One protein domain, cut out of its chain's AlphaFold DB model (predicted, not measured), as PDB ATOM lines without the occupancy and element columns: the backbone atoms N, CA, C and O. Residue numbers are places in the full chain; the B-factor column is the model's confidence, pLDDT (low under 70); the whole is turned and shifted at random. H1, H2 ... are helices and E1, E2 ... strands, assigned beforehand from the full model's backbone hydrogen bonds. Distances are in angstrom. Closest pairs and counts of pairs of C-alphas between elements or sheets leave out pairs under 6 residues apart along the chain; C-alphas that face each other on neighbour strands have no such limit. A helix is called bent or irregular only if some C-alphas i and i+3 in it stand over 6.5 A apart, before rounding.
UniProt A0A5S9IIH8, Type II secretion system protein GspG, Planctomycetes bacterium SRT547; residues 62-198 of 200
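Overview. This is residues 62 to 198 of the 200 residues of the protein "Type II secretion system protein GspG" of Planctomycetes bacterium SRT547 (UniProt A0A5S9IIH8). One very long helical arm stands out from a small head, which is made of the end of the same helix, a small two-stranded hairpin and long loops. The helix H1 bends where it enters the head: residues 62 to 105 stick out with nothing packed on them, while the second arm, H1b, is in the head beside strand E2 of the hairpin. The printed part has 137 residues, with one named helix followed by two named strands, in the order H1, E1, E2; the sheet E1 - E2 is antiparallel and the class is mostly helix. The whole is extended, with a radius of gyration of the C-alphas of 28.1 A and spans of 98 by 32 by 26 A, the helical arm making the length.

Arrangement. By its hydrogen bonds H1, residues 62 to 127, was assigned as one helix, but it is bent: C-alphas 106 and 109 are 6.8 A apart. Its arms are H1a, residues 62 to 106, and H1b, residues 109 to 127. Their lines stand at a steep tilt of 38 degrees, only just more than shallow. In H1b every O i to N i+4 pair is within hydrogen-bond range, and in H1a 40 of 41 are. Strands E1, residues 165 to 167, and E2, residues 178 to 181, form a hairpin with a short link of 10 residues. They are antiparallel, with 172 degrees between their directions. N 165 and O 180 are 2.9 A apart, and N 178 and O 167 are 3.0 A apart, both within hydrogen-bond range. H1b and E2 have 3 pairs of C-alphas within 8 A, the closest being those of Ile 113 and Tyr 180, at 7.1 A. H1a is apart from both E1 and E2. Residues 180 to 181 of E2 also pair, antiparallel, with residues 196 to 197.

Along the chain. H1a begins at C-alpha 62, at (20.137, 101.454, 148.570), and is 67.9 A from first to last C-alpha. H1b is 27.3 A long and ends at C-alpha 127, at (20.721, 23.270, 90.740). E1 is 6.9 A long and E2 is 10.4 A long, ending at C-alpha 181, at (4.446, 34.755, 106.141).

Size, cuts and confidence. The C-alphas farthest apart, those of Tyr 62 and Lys 128, are 98.5 A from each other. Without residues 62 to 105, which stand free, the body of 93 residues spans 35 by 31 by 24 A. The printed part has no cut. The link from H1 to E1 is long, 37 residues, and residues 182 to 198 have no named element. The mean pLDDT of the printed part is 86.8; residues 68 to 73, 75, 103 to 107 and 147 are under 70.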
ATOM      1  N   TYR A  62      21.366 101.359 149.359       77.44
ATOM      2  CA  TYR A  62      20.137 101.454 148.570       77.44
ATOM      3  C   TYR A  62      20.345 100.890 147.161       77.44
ATOM      4  O   TYR A  62      19.555 100.058 146.708       77.44
ATOM      5  N   ALA A  63      21.449 101.270 146.510       74.56
ATOM      6  CA  ALA A  63      21.822 100.753 145.197       74.56
ATOM      7  C   ALA A  63      21.979  99.225 145.226       74.56
ATOM      8  O   ALA A  63      21.370  98.523 144.416       74.56
ATOM      9  N   ASP A  64      22.696  98.693 146.218       76.56
ATOM     10  CA  ASP A  64      22.930  97.255 146.347       76.56
ATOM     11  C   ASP A  64      21.639  96.464 146.571       76.56
ATOM     12  O   ASP A  64      21.459  95.396 145.981       76.56
ATOM     13  N   ARG A  65      20.704  96.975 147.385       75.06
ATOM     14  CA  ARG A  65      19.421  96.296 147.636       75.06
ATOM     15  C   ARG A  65      18.567  96.193 146.374       75.06
ATOM     16  O   ARG A  65      18.029  95.119 146.096       75.06
ATOM     17  N   ILE A  66      18.482  97.264 145.587       75.69
ATOM     18  CA  ILE A  66      17.704  97.266 144.340       75.69
ATOM     19  C   ILE A  66      18.384  96.404 143.269       75.69
ATOM     20  O   ILE A  66      17.741  95.542 142.663       75.69
ATOM     21  N   ILE A  67      19.698  96.563 143.079       71.50
ATOM     22  CA  ILE A  67      20.458  95.824 142.063       71.50
ATOM     23  C   ILE A  67      20.460  94.315 142.365       71.50
ATOM     24  O   ILE A  67      20.267  93.501 141.456       71.50
ATOM     25  N   LYS A  68      20.629  93.910 143.632       68.31
ATOM     26  CA  LYS A  68      20.661  92.492 144.035       68.31
ATOM     27  C   LYS A  68      19.308  91.803 143.852       68.31
ATOM     28  O   LYS A  68      19.279  90.667 143.367       68.31
ATOM     29  N   ASN A  69      18.202  92.474 144.181       65.75
ATOM     30  CA  ASN A  69      16.862  91.912 143.995       65.75
ATOM     31  C   ASN A  69      16.500  91.767 142.514       65.75
ATOM     32  O   ASN A  69      15.979  90.725 142.112       65.75
ATOM     33  N   HIS A  70      16.860  92.741 141.674       64.12
ATOM     34  CA  HIS A  70      16.554  92.660 140.247       64.12
ATOM     35  C   HIS A  70      17.361  91.560 139.529       64.12
ATOM     36  O   HIS A  70      16.817  90.806 138.716       64.12
ATOM     37  N   ARG A  71      18.643  91.380 139.889       61.28
ATOM     38  CA  ARG A  71      19.496  90.309 139.339       61.28
ATOM     39  C   ARG A  71      19.033  88.903 139.742       61.28
ATOM     40  O   ARG A  71      19.109  87.989 138.922       61.28
ATOM     41  N   ARG A  72      18.540  88.713 140.974       61.88
ATOM     42  CA  ARG A  72      18.032  87.410 141.451       61.88
ATOM     43  C   ARG A  72      16.777  86.961 140.698       61.88
ATOM     44  O   ARG A  72      16.743  85.822 140.241       61.88
ATOM     45  N   GLY A  73      15.803  87.854 140.503       66.44
ATOM     46  CA  GLY A  73      14.575  87.538 139.761       66.44
ATOM     47  C   GLY A  73      14.842  87.144 138.305       66.44
ATOM     48  O   GLY A  73      14.335  86.129 137.833       66.44
ATOM     49  N   LYS A  74      15.728  87.879 137.616       73.12
ATOM     50  CA  LYS A  74      16.096  87.584 136.221       73.12
ATOM     51  C   LYS A  74      16.805  86.232 136.071       73.12
ATOM     52  O   LYS A  74      16.530  85.509 135.118       73.12
ATOM     53  N   ARG A  75      17.670  85.861 137.024       69.75
ATOM     54  CA  ARG A  75      18.404  84.584 136.997       69.75
ATOM     55  C   ARG A  75      17.480  83.380 137.205       69.75
ATOM     56  O   ARG A  75      17.593  82.417 136.460       69.75
ATOM     57  N   ILE A  76      16.556  83.449 138.166       72.81
ATOM     58  CA  ILE A  76      15.592  82.363 138.422       72.81
ATOM     59  C   ILE A  76      14.663  82.188 137.217       72.81
ATOM     60  O   ILE A  76      14.510  81.075 136.728       72.81
ATOM     61  N   MET A  77      14.129  83.290 136.681       75.12
ATOM     62  CA  MET A  77      13.222  83.254 135.531       75.12
ATOM     63  C   MET A  77      13.879  82.672 134.271       75.12
ATOM     64  O   MET A  77      13.267  81.882 133.555       75.12
ATOM     65  N   GLN A  78      15.144  83.016 134.007       76.62
ATOM     66  CA  GLN A  78      15.888  82.439 132.884       76.62
ATOM     67  C   GLN A  78      16.089  80.927 133.042       76.62
ATOM     68  O   GLN A  78      15.882  80.186 132.086       76.62
ATOM     69  N   TRP A  79      16.434  80.459 134.245       82.31
ATOM     70  CA  TRP A  79      16.658  79.033 134.491       82.31
ATOM     71  C   TRP A  79      15.368  78.227 134.333       82.31
ATOM     72  O   TRP A  79      15.388  77.192 133.673       82.31
ATOM     73  N   THR A  80      14.238  78.731 134.839       84.25
ATOM     74  CA  THR A  80      12.945  78.041 134.718       84.25
ATOM     75  C   THR A  80      12.475  77.914 133.269       84.25
ATOM     76  O   THR A  80      11.953  76.870 132.881       84.25
ATOM     77  N   ILE A  81      12.689  78.940 132.437       87.50
ATOM     78  CA  ILE A  81      12.302  78.899 131.016       87.50
ATOM     79  C   ILE A  81      13.172  77.892 130.260       87.50
ATOM     80  O   ILE A  81      12.649  77.057 129.521       87.50
ATOM     81  N   SER A  82      14.491  77.924 130.478       88.62
ATOM     82  CA  SER A  82      15.412  76.987 129.834       88.62
ATOM     83  C   SER A  82      15.109  75.535 130.202       88.62
ATOM     84  O   SER A  82      15.094  74.683 129.316       88.62
ATOM     85  N   THR A  83      14.802  75.236 131.470       91.69
ATOM     86  CA  THR A  83      14.467  73.864 131.886       91.69
ATOM     87  C   THR A  83      13.184  73.355 131.237       91.69
ATOM     88  O   THR A  83      13.152  72.220 130.770       91.69
ATOM     89  N   VAL A  84      12.143  74.188 131.150       95.06
ATOM     90  CA  VAL A  84      10.870  73.798 130.521       95.06
ATOM     91  C   VAL A  84      11.054  73.556 129.023       95.06
ATOM     92  O   VAL A  84      10.549  72.566 128.495       95.06
ATOM     93  N   PHE A  85      11.823  74.409 128.343       95.69
ATOM     94  CA  PHE A  85      12.106  74.248 126.919       95.69
ATOM     95  C   PHE A  85      12.880  72.956 126.621       95.69
ATOM     96  O   PHE A  85      12.509  72.214 125.715       95.69
ATOM     97  N   ILE A  86      13.909  72.647 127.416       96.25
ATOM     98  CA  ILE A  86      14.692  71.412 127.258       96.25
ATOM     99  C   ILE A  86      13.804  70.180 127.452       96.25
ATOM    100  O   ILE A  86      13.873  69.249 126.650       96.25
ATOM    101  N   LEU A  87      12.940  70.179 128.473       97.06
ATOM    102  CA  LEU A  87      12.002  69.080 128.700       97.06
ATOM    103  C   LEU A  87      11.039  68.907 127.520       97.06
ATOM    104  O   LEU A  87      10.836  67.786 127.063       97.06
ATOM    105  N   LEU A  88      10.504  70.002 126.974       97.00
ATOM    106  CA  LEU A  88       9.618  69.957 125.811       97.00
ATOM    107  C   LEU A  88      10.315  69.373 124.573       97.00
ATOM    108  O   LEU A  88       9.766  68.485 123.923       97.00
ATOM    109  N   VAL A  89      11.540  69.813 124.276       97.62
ATOM    110  CA  VAL A  89      12.327  69.287 123.148       97.62
ATOM    111  C   VAL A  89      12.635  67.799 123.334       97.62
ATOM    112  O   VAL A  89      12.498  67.028 122.387       97.62
ATOM    113  N   MET A  90      12.988  67.376 124.550       97.19
ATOM    114  CA  MET A  90      13.238  65.966 124.868       97.19
ATOM    115  C   MET A  90      12.006  65.091 124.619       97.19
ATOM    116  O   MET A  90      12.134  64.024 124.020       97.19
ATOM    117  N   VAL A  91      10.813  65.539 125.026       97.44
ATOM    118  CA  VAL A  91       9.570  64.792 124.774       97.44
ATOM    119  C   VAL A  91       9.287  64.691 123.277       97.44
ATOM    120  O   VAL A  91       9.011  63.598 122.784       97.44
ATOM    121  N   LEU A  92       9.396  65.796 122.536       97.31
ATOM    122  CA  LEU A  92       9.173  65.793 121.087       97.31
ATOM    123  C   LEU A  92      10.160  64.880 120.353       97.31
ATOM    124  O   LEU A  92       9.762  64.131 119.464       97.31
ATOM    125  N   PHE A  93      11.431  64.896 120.753       96.75
ATOM    126  CA  PHE A  93      12.445  64.009 120.192       96.75
ATOM    127  C   PHE A  93      12.137  62.534 120.472       96.75
ATOM    128  O   PHE A  93      12.256  61.697 119.580       96.75
ATOM    129  N   LEU A  94      11.685  62.208 121.684       96.31
ATOM    130  CA  LEU A  94      11.315  60.843 122.047       96.31
ATOM    131  C   LEU A  94      10.107  60.362 121.231       96.31
ATOM    132  O   LEU A  94      10.121  59.247 120.711       96.31
ATOM    133  N   LEU A  95       9.102  61.220 121.033       95.38
ATOM    134  CA  LEU A  95       7.971  60.933 120.144       95.38
ATOM    135  C   LEU A  95       8.422  60.713 118.694       95.38
ATOM    136  O   LEU A  95       7.978  59.759 118.056       95.38
ATOM    137  N   PHE A  96       9.335  61.545 118.188       94.31
ATOM    138  CA  PHE A  96       9.913  61.386 116.854       94.31
ATOM    139  C   PHE A  96      10.665  60.055 116.707       94.31
ATOM    140  O   PHE A  96      10.460  59.340 115.727       94.31
ATOM    141  N   LEU A  97      11.481  59.676 117.696       93.06
ATOM    142  CA  LEU A  97      12.174  58.387 117.703       93.06
ATOM    143  C   LEU A  97      11.193  57.212 117.703       93.06
ATOM    144  O   LEU A  97      11.380  56.265 116.944       93.06
ATOM    145  N   LEU A  98      10.140  57.268 118.520       90.19
ATOM    146  CA  LEU A  98       9.116  56.222 118.554       90.19
ATOM    147  C   LEU A  98       8.402  56.083 117.207       90.19
ATOM    148  O   LEU A  98       8.213  54.962 116.736       90.19
ATOM    149  N   PHE A  99       8.052  57.203 116.573       88.06
ATOM    150  CA  PHE A  99       7.460  57.215 115.239       88.06
ATOM    151  C   PHE A  99       8.402  56.596 114.196       88.06
ATOM    152  O   PHE A  99       8.004  55.691 113.465       88.06
ATOM    153  N   PHE A 100       9.671  57.010 114.176       82.69
ATOM    154  CA  PHE A 100      10.668  56.486 113.240       82.69
ATOM    155  C   PHE A 100      10.907  54.978 113.420       82.69
ATOM    156  O   PHE A 100      10.981  54.232 112.446       82.69
ATOM    157  N   LEU A 101      10.965  54.500 114.668       79.94
ATOM    158  CA  LEU A 101      11.073  53.071 114.970       79.94
ATOM    159  C   LEU A 101       9.837  52.281 114.528       79.94
ATOM    160  O   LEU A 101       9.959  51.115 114.148       79.94
ATOM    161  N   PHE A 102       8.650  52.884 114.603       74.25
ATOM    162  CA  PHE A 102       7.417  52.247 114.156       74.25
ATOM    163  C   PHE A 102       7.374  52.119 112.630       74.25
ATOM    164  O   PHE A 102       7.084  51.033 112.129       74.25
ATOM    165  N   GLU A 103       7.736  53.177 111.902       69.38
ATOM    166  CA  GLU A 103       7.754  53.160 110.435       69.38
ATOM    167  C   GLU A 103       8.815  52.185 109.897       69.38
ATOM    168  O   GLU A 103       8.521  51.362 109.031       69.38
ATOM    169  N   TYR A 104      10.011  52.157 110.501       64.31
ATOM    170  CA  TYR A 104      11.069  51.207 110.131       64.31
ATOM    171  C   TYR A 104      10.621  49.739 110.244       64.31
ATOM    172  O   TYR A 104      10.960  48.902 109.405       64.31
ATOM    173  N   LYS A 105       9.812  49.407 111.261       63.12
ATOM    174  CA  LYS A 105       9.282  48.045 111.438       63.12
ATOM    175  C   LYS A 105       8.307  47.621 110.335       63.12
ATOM    176  O   LYS A 105       8.073  46.422 110.201       63.12
ATOM    177  N   LYS A 106       7.737  48.551 109.564       63.91
ATOM    178  CA  LYS A 106       6.723  48.259 108.541       63.91
ATOM    179  C   LYS A 106       7.324  47.812 107.204       63.91
ATOM    180  O   LYS A 106       6.764  46.929 106.563       63.91
ATOM    181  N   GLU A 107       8.467  48.370 106.805       65.38
ATOM    182  CA  GLU A 107       9.122  48.049 105.520       65.38
ATOM    183  C   GLU A 107      10.045  46.822 105.601       65.38
ATOM    184  O   GLU A 107      10.190  46.063 104.640       65.38
ATOM    185  N   TYR A 108      10.637  46.563 106.768       74.50
ATOM    186  CA  TYR A 108      11.604  45.477 106.953       74.50
ATOM    187  C   TYR A 108      11.083  44.059 106.591       74.50
ATOM    188  O   TYR A 108      11.832  43.300 105.967       74.50
ATOM    189  N   PRO A 109       9.833  43.657 106.906       82.19
ATOM    190  CA  PRO A 109       9.351  42.306 106.603       82.19
ATOM    191  C   PRO A 109       9.272  41.988 105.105       82.19
ATOM    192  O   PRO A 109       9.571  40.866 104.691       82.19
ATOM    193  N   GLN A 110       8.937  42.981 104.275       85.19
ATOM    194  CA  GLN A 110       8.915  42.825 102.817       85.19
ATOM    195  C   GLN A 110      10.325  42.595 102.268       85.19
ATOM    196  O   GLN A 110      10.531  41.724 101.420       85.19
ATOM    197  N   HIS A 111      11.318  43.308 102.804       86.19
ATOM    198  CA  HIS A 111      12.718  43.070 102.466       86.19
ATOM    199  C   HIS A 111      13.182  41.661 102.851       86.19
ATOM    200  O   HIS A 111      13.985  41.071 102.127       86.19
ATOM    201  N   HIS A 112      12.680  41.105 103.957       88.31
ATOM    202  CA  HIS A 112      13.028  39.750 104.383       88.31
ATOM    203  C   HIS A 112      12.555  38.699 103.367       88.31
ATOM    204  O   HIS A 112      13.361  37.885 102.913       88.31
ATOM    205  N   ILE A 113      11.294  38.787 102.914       91.19
ATOM    206  CA  ILE A 113      10.762  37.910 101.855       91.19
ATOM    207  C   ILE A 113      11.511  38.110 100.541       91.19
ATOM    208  O   ILE A 113      11.950  37.131  99.946       91.19
ATOM    209  N   ALA A 114      11.732  39.356 100.115       91.62
ATOM    210  CA  ALA A 114      12.437  39.642  98.866       91.62
ATOM    211  C   ALA A 114      13.870  39.079  98.855       91.62
ATOM    212  O   ALA A 114      14.389  38.680  97.812       91.62
ATOM    213  N   ASN A 115      14.546  39.040 100.005       91.69
ATOM    214  CA  ASN A 115      15.878  38.446 100.096       91.69
ATOM    215  C   ASN A 115      15.837  36.920 100.141       91.69
ATOM    216  O   ASN A 115      16.680  36.290  99.505       91.69
ATOM    217  N   LEU A 116      14.855  36.324 100.817       93.00
ATOM    218  CA  LEU A 116      14.659  34.877 100.778       93.00
ATOM    219  C   LEU A 116      14.301  34.401  99.360       93.00
ATOM    220  O   LEU A 116      14.845  33.405  98.890       93.00
ATOM    221  N   GLU A 117      13.499  35.172  98.627       94.56
ATOM    222  CA  GLU A 117      13.207  34.940  97.212       94.56
ATOM    223  C   GLU A 117      14.491  34.914  96.364       94.56
ATOM    224  O   GLU A 117      14.715  33.980  95.594       94.56
ATOM    225  N   LYS A 118      15.395  35.889  96.548       94.00
ATOM    226  CA  LYS A 118      16.708  35.900  95.873       94.00
ATOM    227  C   LYS A 118      17.540  34.658  96.192       94.00
ATOM    228  O   LYS A 118      18.261  34.175  95.320       94.00
ATOM    229  N   ILE A 119      17.468  34.149  97.422       94.50
ATOM    230  CA  ILE A 119      18.181  32.934  97.832       94.50
ATOM    231  C   ILE A 119      17.608  31.709  97.106       94.50
ATOM    232  O   ILE A 119      18.381  30.910  96.578       94.50
ATOM    233  N   VAL A 120      16.280  31.594  97.002       95.19
ATOM    234  CA  VAL A 120      15.616  30.531  96.226       95.19
ATOM    235  C   VAL A 120      16.020  30.603  94.750       95.19
ATOM    236  O   VAL A 120      16.402  29.593  94.159       95.19
ATOM    237  N   TRP A 121      16.035  31.800  94.161       95.19
ATOM    238  CA  TRP A 121      16.504  31.998  92.787       95.19
ATOM    239  C   TRP A 121      17.969  31.616  92.593       95.19
ATOM    240  O   TRP A 121      18.329  31.006  91.584       95.19
ATOM    241  N   ARG A 122      18.826  31.932  93.565       94.44
ATOM    242  CA  ARG A 122      20.231  31.526  93.544       94.44
ATOM    243  C   ARG A 122      20.373  30.007  93.601       94.44
ATOM    244  O   ARG A 122      21.140  29.452  92.818       94.44
ATOM    245  N   PHE A 123      19.597  29.341  94.456       95.50
ATOM    246  CA  PHE A 123      19.545  27.881  94.511       95.50
ATOM    247  C   PHE A 123      19.124  27.284  93.161       95.50
ATOM    248  O   PHE A 123      19.784  26.370  92.669       95.50
ATOM    249  N   TYR A 124      18.075  27.826  92.533       94.75
ATOM    250  CA  TYR A 124      17.629  27.393  91.206       94.75
ATOM    251  C   TYR A 124      18.713  27.592  90.140       94.75
ATOM    252  O   TYR A 124      18.932  26.725  89.298       94.75
ATOM    253  N   SER A 125      19.439  28.711  90.181       94.69
ATOM    254  CA  SER A 125      20.530  28.977  89.239       94.69
ATOM    255  C   SER A 125      21.634  27.911  89.309       94.69
ATOM    256  O   SER A 125      22.121  27.478  88.257       94.69
ATOM    257  N   GLU A 126      21.968  27.454  90.524       94.62
ATOM    258  CA  GLU A 126      22.982  26.422  90.792       94.62
ATOM    259  C   GLU A 126      22.489  24.996  90.476       94.62
ATOM    260  O   GLU A 126      23.239  24.220  89.888       94.62
ATOM    261  N   ASN A 127      21.236  24.653  90.802       94.25
ATOM    262  CA  ASN A 127      20.721  23.270  90.740       94.25
ATOM    263  C   ASN A 127      19.744  22.996  89.583       94.25
ATOM    264  O   ASN A 127      19.297  21.864  89.405       94.25
ATOM    265  N   LYS A 128      19.362  24.031  88.823       94.50
ATOM    266  CA  LYS A 128      18.347  24.008  87.744       94.50
ATOM    267  C   LYS A 128      16.969  23.480  88.163       94.50
ATOM    268  O   LYS A 128      16.134  23.176  87.318       94.50
ATOM    269  N   THR A 129      16.726  23.396  89.465       93.69
ATOM    270  CA  THR A 129      15.489  22.931  90.090       93.69
ATOM    271  C   THR A 129      15.210  23.791  91.317       93.69
ATOM    272  O   THR A 129      16.137  24.285  91.965       93.69
ATOM    273  N   PHE A 130      13.933  24.045  91.604       94.50
ATOM    274  CA  PHE A 130      13.550  24.744  92.830       94.50
ATOM    275  C   PHE A 130      13.730  23.809  94.031       94.50
ATOM    276  O   PHE A 130      13.531  22.601  93.884       94.50
ATOM    277  N   PRO A 131      14.095  24.331  95.216       94.50
ATOM    278  CA  PRO A 131      14.131  23.509  96.415       94.50
ATOM    279  C   PRO A 131      12.710  23.015  96.722       94.50
ATOM    280  O   PRO A 131      11.753  23.766  96.527       94.50
ATOM    281  N   ASN A 132      12.569  21.771  97.190       92.56
ATOM    282  CA  ASN A 132      11.266  21.223  97.593       92.56
ATOM    283  C   ASN A 132      10.781  21.889  98.883       92.56
ATOM    284  O   ASN A 132       9.600  22.185  99.038       92.56
ATOM    285  N   THR A 133      11.711  22.156  99.799       93.62
ATOM    286  CA  THR A 133      11.461  22.885 101.036       93.62
ATOM    287  C   THR A 133      12.559  23.912 101.287       93.62
ATOM    288  O   THR A 133      13.695  23.760 100.841       93.62
ATOM    289  N   LEU A 134      12.261  24.954 102.066       93.00
ATOM    290  CA  LEU A 134      13.271  25.954 102.443       93.00
ATOM    291  C   LEU A 134      14.415  25.371 103.294       93.00
ATOM    292  O   LEU A 134      15.494  25.960 103.354       93.00
ATOM    293  N   ARG A 135      14.203  24.205 103.919       92.12
ATOM    294  CA  ARG A 135      15.223  23.469 104.686       92.12
ATOM    295  C   ARG A 135      16.360  22.969 103.811       92.12
ATOM    296  O   ARG A 135      17.502  22.954 104.257       92.12
ATOM    297  N   ASP A 136      16.053  22.638 102.560       91.06
ATOM    298  CA  ASP A 136      17.006  22.055 101.611       91.06
ATOM    299  C   ASP A 136      18.039  23.082 101.115       91.06
ATOM    300  O   ASP A 136      19.037  22.725 100.487       91.06
ATOM    301  N   ILE A 137      17.818  24.371 101.392       91.81
ATOM    302  CA  ILE A 137      18.721  25.440 100.977       91.81
ATOM    303  C   ILE A 137      19.954  25.446 101.898       91.81
ATOM    304  O   ILE A 137      19.830  25.713 103.101       91.81
ATOM    305  N   PRO A 138      21.167  25.223 101.353       90.44
ATOM    306  CA  PRO A 138      22.381  25.158 102.148       90.44
ATOM    307  C   PRO A 138      22.748  26.527 102.723       90.44
ATOM    308  O   PRO A 138      22.647  27.556 102.052       90.44
ATOM    309  N   GLU A 139      23.273  26.522 103.947       88.06
ATOM    310  CA  GLU A 139      23.580  27.734 104.719       88.06
ATOM    311  C   GLU A 139      24.530  28.703 103.997       88.06
ATOM    312  O   GLU A 139      24.408  29.917 104.119       88.06
ATOM    313  N   LYS A 140      25.422  28.188 103.141       89.75
ATOM    314  CA  LYS A 140      26.353  28.996 102.332       89.75
ATOM    315  C   LYS A 140      25.671  30.025 101.415       89.75
ATOM    316  O   LYS A 140      26.324  30.977 100.990       89.75
ATOM    317  N   LEU A 141      24.403  29.809 101.052       90.06
ATOM    318  CA  LEU A 141      23.651  30.720 100.186       90.06
ATOM    319  C   LEU A 141      23.053  31.898 100.957       90.06
ATOM    320  O   LEU A 141      22.731  32.918 100.342       90.06
ATOM    321  N   PHE A 142      22.949  31.787 102.282       87.31
ATOM    322  CA  PHE A 142      22.425  32.836 103.140       87.31
ATOM    323  C   PHE A 142      23.517  33.883 103.406       87.31
ATOM    324  O   PHE A 142      24.649  33.549 103.773       87.31
ATOM    325  N   PRO A 143      23.235  35.180 103.192       81.81
ATOM    326  CA  PRO A 143      24.221  36.217 103.441       81.81
ATOM    327  C   PRO A 143      24.459  36.357 104.947       81.81
ATOM    328  O   PRO A 143      23.531  36.654 105.687       81.81
ATOM    329  N   LYS A 144      25.723  36.270 105.388       76.81
ATOM    330  CA  LYS A 144      26.128  36.369 106.810       76.81
ATOM    331  C   LYS A 144      25.568  37.582 107.572       76.81
ATOM    332  O   LYS A 144      25.491  37.552 108.792       76.81
ATOM    333  N   LYS A 145      25.239  38.672 106.868       75.44
ATOM    334  CA  LYS A 145      24.681  39.901 107.459       75.44
ATOM    335  C   LYS A 145      23.171  39.829 107.716       75.44
ATOM    336  O   LYS A 145      22.679  40.640 108.490       75.44
ATOM    337  N   MET A 146      22.440  38.916 107.072       70.38
ATOM    338  CA  MET A 146      21.026  38.687 107.372       70.38
ATOM    339  C   MET A 146      20.886  37.473 108.273       70.38
ATOM    340  O   MET A 146      21.179  36.351 107.871       70.38
ATOM    341  N   LEU A 147      20.415  37.719 109.491       69.62
ATOM    342  CA  LEU A 147      20.096  36.684 110.462       69.62
ATOM    343  C   LEU A 147      18.742  36.058 110.107       69.62
ATOM    344  O   LEU A 147      17.729  36.372 110.728       69.62
ATOM    345  N   PHE A 148      18.723  35.188 109.098       84.38
ATOM    346  CA  PHE A 148      17.621  34.244 108.947       84.38
ATOM    347  C   PHE A 148      17.722  33.234 110.085       84.38
ATOM    348  O   PHE A 148      18.700  32.494 110.184       84.38
ATOM    349  N   GLN A 149      16.736  33.237 110.975       88.00
ATOM    350  CA  GLN A 149      16.668  32.238 112.032       88.00
ATOM    351  C   GLN A 149      16.174  30.918 111.446       88.00
ATOM    352  O   GLN A 149      15.370  30.904 110.509       88.00
ATOM    353  N   ARG A 150      16.660  29.813 112.002       90.12
ATOM    354  CA  ARG A 150      16.171  28.472 111.701       90.12
ATOM    355  C   ARG A 150      15.736  27.794 112.992       90.12
ATOM    356  O   ARG A 150      16.337  28.052 114.033       90.12
ATOM    357  N   ASP A 151      14.704  26.963 112.915       90.50
ATOM    358  CA  ASP A 151      14.345  26.072 114.020       90.50
ATOM    359  C   ASP A 151      15.279  24.851 114.091       90.50
ATOM    360  O   ASP A 151      16.164  24.667 113.249       90.50
ATOM    361  N   ASP A 152      15.051  23.989 115.083       89.56
ATOM    362  CA  ASP A 152      15.818  22.753 115.289       89.56
ATOM    363  C   ASP A 152      15.744  21.786 114.089       89.56
ATOM    364  O   ASP A 152      16.624  20.946 113.905       89.56
ATOM    365  N   ASN A 153      14.724  21.924 113.235       88.12
ATOM    366  CA  ASN A 153      14.542  21.135 112.018       88.12
ATOM    367  C   ASN A 153      15.152  21.811 110.774       88.12
ATOM    368  O   ASN A 153      14.983  21.315 109.657       88.12
ATOM    369  N   GLY A 154      15.834  22.947 110.944       86.56
ATOM    370  CA  GLY A 154      16.455  23.729 109.877       86.56
ATOM    371  C   GLY A 154      15.481  24.589 109.066       86.56
ATOM    372  O   GLY A 154      15.888  25.150 108.040       86.56
ATOM    373  N   GLN A 155      14.210  24.679 109.471       91.56
ATOM    374  CA  GLN A 155      13.172  25.447 108.785       91.56
ATOM    375  C   GLN A 155      13.439  26.936 108.957       91.56
ATOM    376  O   GLN A 155      13.636  27.413 110.069       91.56
ATOM    377  N   VAL A 156      13.423  27.676 107.849       92.44
ATOM    378  CA  VAL A 156      13.654  29.123 107.868       92.44
ATOM    379  C   VAL A 156      12.448  29.826 108.488       92.44
ATOM    380  O   VAL A 156      11.313  29.654 108.030       92.44
ATOM    381  N   LEU A 157      12.714  30.621 109.519       92.12
ATOM    382  CA  LEU A 157      11.714  31.351 110.283       92.12
ATOM    383  C   LEU A 157      11.588  32.799 109.801       92.12
ATOM    384  O   LEU A 157      12.550  33.433 109.352       92.12
ATOM    385  N   ASP A 158      10.379  33.325 109.925       91.19
ATOM    386  CA  ASP A 158      10.047  34.724 109.758       91.19
ATOM    387  C   ASP A 158      10.483  35.560 110.968       91.19
ATOM    388  O   ASP A 158      11.015  35.073 111.968       91.19
ATOM    389  N   MET A 159      10.253  36.868 110.880       87.81
ATOM    390  CA  MET A 159      10.638  37.820 111.924       87.81
ATOM    391  C   MET A 159       9.893  37.643 113.251       87.81
ATOM    392  O   MET A 159      10.261  38.265 114.248       87.81
ATOM    393  N   TRP A 160       8.823  36.854 113.250       89.25
ATOM    394  CA  TRP A 160       8.019  36.534 114.419       89.25
ATOM    395  C   TRP A 160       8.289  35.112 114.923       89.25
ATOM    396  O   TRP A 160       7.570  34.640 115.801       89.25
ATOM    397  N   GLY A 161       9.332  34.448 114.406       89.38
ATOM    398  CA  GLY A 161       9.759  33.116 114.829       89.38
ATOM    399  C   GLY A 161       8.890  31.984 114.288       89.38
ATOM    400  O   GLY A 161       8.932  30.880 114.825       89.38
ATOM    401  N   ARG A 162       8.081  32.236 113.255       91.31
ATOM    402  CA  ARG A 162       7.230  31.224 112.620       91.31
ATOM    403  C   ARG A 162       7.836  30.744 111.307       91.31
ATOM    404  O   ARG A 162       8.450  31.544 110.611       91.31
ATOM    405  N   PRO A 163       7.656  29.475 110.920       93.31
ATOM    406  CA  PRO A 163       8.076  28.995 109.610       93.31
ATOM    407  C   PRO A 163       7.525  29.836 108.457       93.31
ATOM    408  O   PRO A 163       6.341  30.167 108.436       93.31
ATOM    409  N   TYR A 164       8.372  30.127 107.469       93.69
ATOM    410  CA  TYR A 164       7.894  30.612 106.179       93.69
ATOM    411  C   TYR A 164       7.084  29.536 105.459       93.69
ATOM    412  O   TYR A 164       7.488  28.370 105.405       93.69
ATOM    413  N   GLU A 165       5.989  29.962 104.839       94.00
ATOM    414  CA  GLU A 165       5.189  29.134 103.950       94.00
ATOM    415  C   GLU A 165       5.760  29.208 102.539       94.00
ATOM    416  O   GLU A 165       5.936  30.292 101.977       94.00
ATOM    417  N   TYR A 166       6.062  28.046 101.970       95.06
ATOM    418  CA  TYR A 166       6.700  27.924 100.669       95.06
ATOM    419  C   TYR A 166       6.070  26.784  99.877       95.06
ATOM    420  O   TYR A 166       5.996  25.657 100.367       95.06
ATOM    421  N   HIS A 167       5.624  27.075  98.653       94.06
ATOM    422  CA  HIS A 167       4.914  26.117  97.802       94.06
ATOM    423  C   HIS A 167       5.497  26.101  96.388       94.06
ATOM    424  O   HIS A 167       5.603  27.148  95.747       94.06
ATOM    425  N   VAL A 168       5.821  24.902  95.897       93.25
ATOM    426  CA  VAL A 168       6.262  24.633  94.519       93.25
ATOM    427  C   VAL A 168       5.467  23.448  93.961       93.25
ATOM    428  O   VAL A 168       5.485  22.383  94.576       93.25
ATOM    429  N   PRO A 169       4.811  23.579  92.795       92.56
ATOM    430  CA  PRO A 169       4.606  24.824  92.057       92.56
ATOM    431  C   PRO A 169       3.743  25.820  92.854       92.56
ATOM    432  O   PRO A 169       2.862  25.421  93.617       92.56
ATOM    433  N   GLY A 170       3.994  27.117  92.670       91.31
ATOM    434  CA  GLY A 170       3.201  28.181  93.292       91.31
ATOM    435  C   GLY A 170       1.728  28.131  92.867       91.31
ATOM    436  O   GLY A 170       1.413  27.843  91.709       91.31
ATOM    437  N   LYS A 171       0.814  28.423  93.801       91.75
ATOM    438  CA  LYS A 171      -0.629  28.535  93.531       91.75
ATOM    439  C   LYS A 171      -0.961  29.877  92.879       91.75
ATOM    440  O   LYS A 171      -1.794  29.921  91.973       91.75
ATOM    441  N   HIS A 172      -0.306  30.949  93.321       90.19
ATOM    442  CA  HIS A 172      -0.485  32.307  92.811       90.19
ATOM    443  C   HIS A 172       0.514  32.600  91.688       90.19
ATOM    444  O   HIS A 172       0.117  33.007  90.596       90.19
ATOM    445  N   ASN A 173       1.796  32.300  91.909       88.25
ATOM    446  CA  ASN A 173       2.848  32.414  90.903       88.25
ATOM    447  C   ASN A 173       2.961  31.122  90.080       88.25
ATOM    448  O   ASN A 173       3.849  30.288  90.288       88.25
ATOM    449  N   LYS A 174       2.048  30.960  89.112       85.06
ATOM    450  CA  LYS A 174       2.028  29.797  88.209       85.06
ATOM    451  C   LYS A 174       3.371  29.638  87.486       85.06
ATOM    452  O   LYS A 174       3.827  30.555  86.811       85.06
ATOM    453  N   GLY A 175       3.972  28.454  87.601       82.31
ATOM    454  CA  GLY A 175       5.259  28.114  86.974       82.31
ATOM    455  C   GLY A 175       6.496  28.405  87.831       82.31
ATOM    456  O   GLY A 175       7.594  28.009  87.447       82.31
ATOM    457  N   PHE A 176       6.325  29.035  88.995       91.38
ATOM    458  CA  PHE A 176       7.403  29.325  89.939       91.38
ATOM    459  C   PHE A 176       7.030  28.806  91.333       91.38
ATOM    460  O   PHE A 176       6.635  27.646  91.480       91.38
ATOM    461  N   PHE A 177       7.144  29.658  92.350       94.44
ATOM    462  CA  PHE A 177       6.888  29.341  93.743       94.44
ATOM    463  C   PHE A 177       6.146  30.479  94.445       94.44
ATOM    464  O   PHE A 177       6.326  31.662  94.127       94.44
ATOM    465  N   ASP A 178       5.354  30.103  95.441       94.75
ATOM    466  CA  ASP A 178       4.757  31.039  96.388       94.75
ATOM    467  C   ASP A 178       5.589  31.031  97.670       94.75
ATOM    468  O   ASP A 178       5.957  29.966  98.165       94.75
ATOM    469  N   LEU A 179       5.869  32.215  98.208       94.69
ATOM    470  CA  LEU A 179       6.586  32.416  99.463       94.69
ATOM    471  C   LEU A 179       5.879  33.498 100.279       94.69
ATOM    472  O   LEU A 179       5.710  34.623  99.798       94.69
ATOM    473  N   TYR A 180       5.478  33.173 101.508       93.75
ATOM    474  CA  TYR A 180       4.740  34.102 102.362       93.75
ATOM    475  C   TYR A 180       4.892  33.826 103.865       93.75
ATOM    476  O   TYR A 180       5.337  32.761 104.290       93.75
ATOM    477  N   SER A 181       4.536  34.820 104.677       93.25
ATOM    478  CA  SER A 181       4.446  34.755 106.141       93.25
ATOM    479  C   SER A 181       3.129  35.388 106.591       93.25
ATOM    480  O   SER A 181       2.687  36.378 106.004       93.25
ATOM    481  N   PHE A 182       2.539  34.838 107.655       91.56
ATOM    482  CA  PHE A 182       1.290  35.312 108.269       91.56
ATOM    483  C   PHE A 182       1.439  36.595 109.099       91.56
ATOM    484  O   PHE A 182       0.648  36.868 110.002       91.56
ATOM    485  N   GLY A 183       2.521  37.343 108.894       90.06
ATOM    486  CA  GLY A 183       2.694  38.620 109.561       90.06
ATOM    487  C   GLY A 183       2.853  38.507 111.071       90.06
ATOM    488  O   GLY A 183       3.232  37.480 111.638       90.06
ATOM    489  N   ARG A 184       2.538  39.602 111.758       89.44
ATOM    490  CA  ARG A 184       2.647  39.730 113.213       89.44
ATOM    491  C   ARG A 184       1.544  38.964 113.933       89.44
ATOM    492  O   ARG A 184       1.792  38.422 115.013       89.44
ATOM    493  N   ASN A 185       0.349  38.908 113.359       89.00
ATOM    494  CA  ASN A 185      -0.821  38.288 113.960       89.00
ATOM    495  C   ASN A 185      -0.772  36.747 113.886       89.00
ATOM    496  O   ASN A 185      -1.361  36.090 114.746       89.00
ATOM    497  N   GLY A 186      -0.018  36.173 112.938       88.38
ATOM    498  CA  GLY A 186       0.106  34.725 112.750       88.38
ATOM    499  C   GLY A 186      -1.116  34.039 112.167       88.38
ATOM    500  O   GLY A 186      -1.230  32.821 112.276       88.38
ATOM    501  N   LYS A 187      -2.056  34.803 111.628       90.12
ATOM    502  CA  LYS A 187      -3.295  34.321 111.044       90.12
ATOM    503  C   LYS A 187      -3.191  34.486 109.544       90.12
ATOM    504  O   LYS A 187      -2.853  35.557 109.070       90.12
ATOM    505  N   ASN A 188      -3.534  33.432 108.815       88.38
ATOM    506  CA  ASN A 188      -3.665  33.522 107.373       88.38
ATOM    507  C   ASN A 188      -4.859  34.414 107.021       88.38
ATOM    508  O   ASN A 188      -6.011  33.999 107.159       88.38
ATOM    509  N   ASP A 189      -4.575  35.624 106.563       87.31
ATOM    510  CA  ASP A 189      -5.550  36.585 106.062       87.31
ATOM    511  C   ASP A 189      -5.632  36.530 104.516       87.31
ATOM    512  O   ASP A 189      -6.081  37.479 103.871       87.31
ATOM    513  N   ASN A 190      -5.232  35.408 103.901       84.06
ATOM    514  CA  ASN A 190      -5.209  35.168 102.453       84.06
ATOM    515  C   ASN A 190      -4.423  36.235 101.672       84.06
ATOM    516  O   ASN A 190      -4.831  36.659 100.589       84.06
ATOM    517  N   GLY A 191      -3.298  36.698 102.216       79.94
ATOM    518  CA  GLY A 191      -2.543  37.791 101.616       79.94
ATOM    519  C   GLY A 191      -3.211  39.146 101.854       79.94
ATOM    520  O   GLY A 191      -3.202  40.015 100.984       79.94
ATOM    521  N   SER A 192      -3.812  39.378 103.013       81.81
ATOM    522  CA  SER A 192      -4.294  40.713 103.374       81.81
ATOM    523  C   SER A 192      -3.826  41.113 104.772       81.81
ATOM    524  O   SER A 192      -3.155  40.346 105.453       81.81
ATOM    525  N   LYS A 193      -4.107  42.359 105.171       86.62
ATOM    526  CA  LYS A 193      -3.659  42.949 106.445       86.62
ATOM    527  C   LYS A 193      -2.133  42.917 106.616       86.62
ATOM    528  O   LYS A 193      -1.457  43.734 105.998       86.62
ATOM    529  N   ASP A 194      -1.615  42.052 107.482       85.75
ATOM    530  CA  ASP A 194      -0.198  41.924 107.813       85.75
ATOM    531  C   ASP A 194       0.481  40.703 107.183       85.75
ATOM    532  O   ASP A 194       1.687  40.542 107.373       85.75
ATOM    533  N   ASP A 195      -0.238  39.908 106.383       89.19
ATOM    534  CA  ASP A 195       0.370  38.874 105.548       89.19
ATOM    535  C   ASP A 195       1.355  39.496 104.553       89.19
ATOM    536  O   ASP A 195       1.046  40.456 103.838       89.19
ATOM    537  N   ILE A 196       2.540  38.898 104.447       91.00
ATOM    538  CA  ILE A 196       3.586  39.338 103.522       91.00
ATOM    539  C   ILE A 196       3.850  38.204 102.550       91.00
ATOM    540  O   ILE A 196       4.003  37.058 102.960       91.00
ATOM    541  N   ARG A 197       3.915  38.525 101.260       92.38
ATOM    542  CA  ARG A 197       3.954  37.558 100.159       92.38
ATOM    543  C   ARG A 197       4.861  38.024  99.023       92.38
ATOM    544  O   ARG A 197       5.128  39.220  98.913       92.38
ATOM    545  N   ASN A 198       5.294  37.095  98.170       92.31
ATOM    546  CA  ASN A 198       6.091  37.383  96.968       92.31
ATOM    547  C   ASN A 198       5.260  37.580  95.680       92.31
ATOM    548  O   ASN A 198       5.832  37.814  94.620       92.31
TER     549      ASN A 198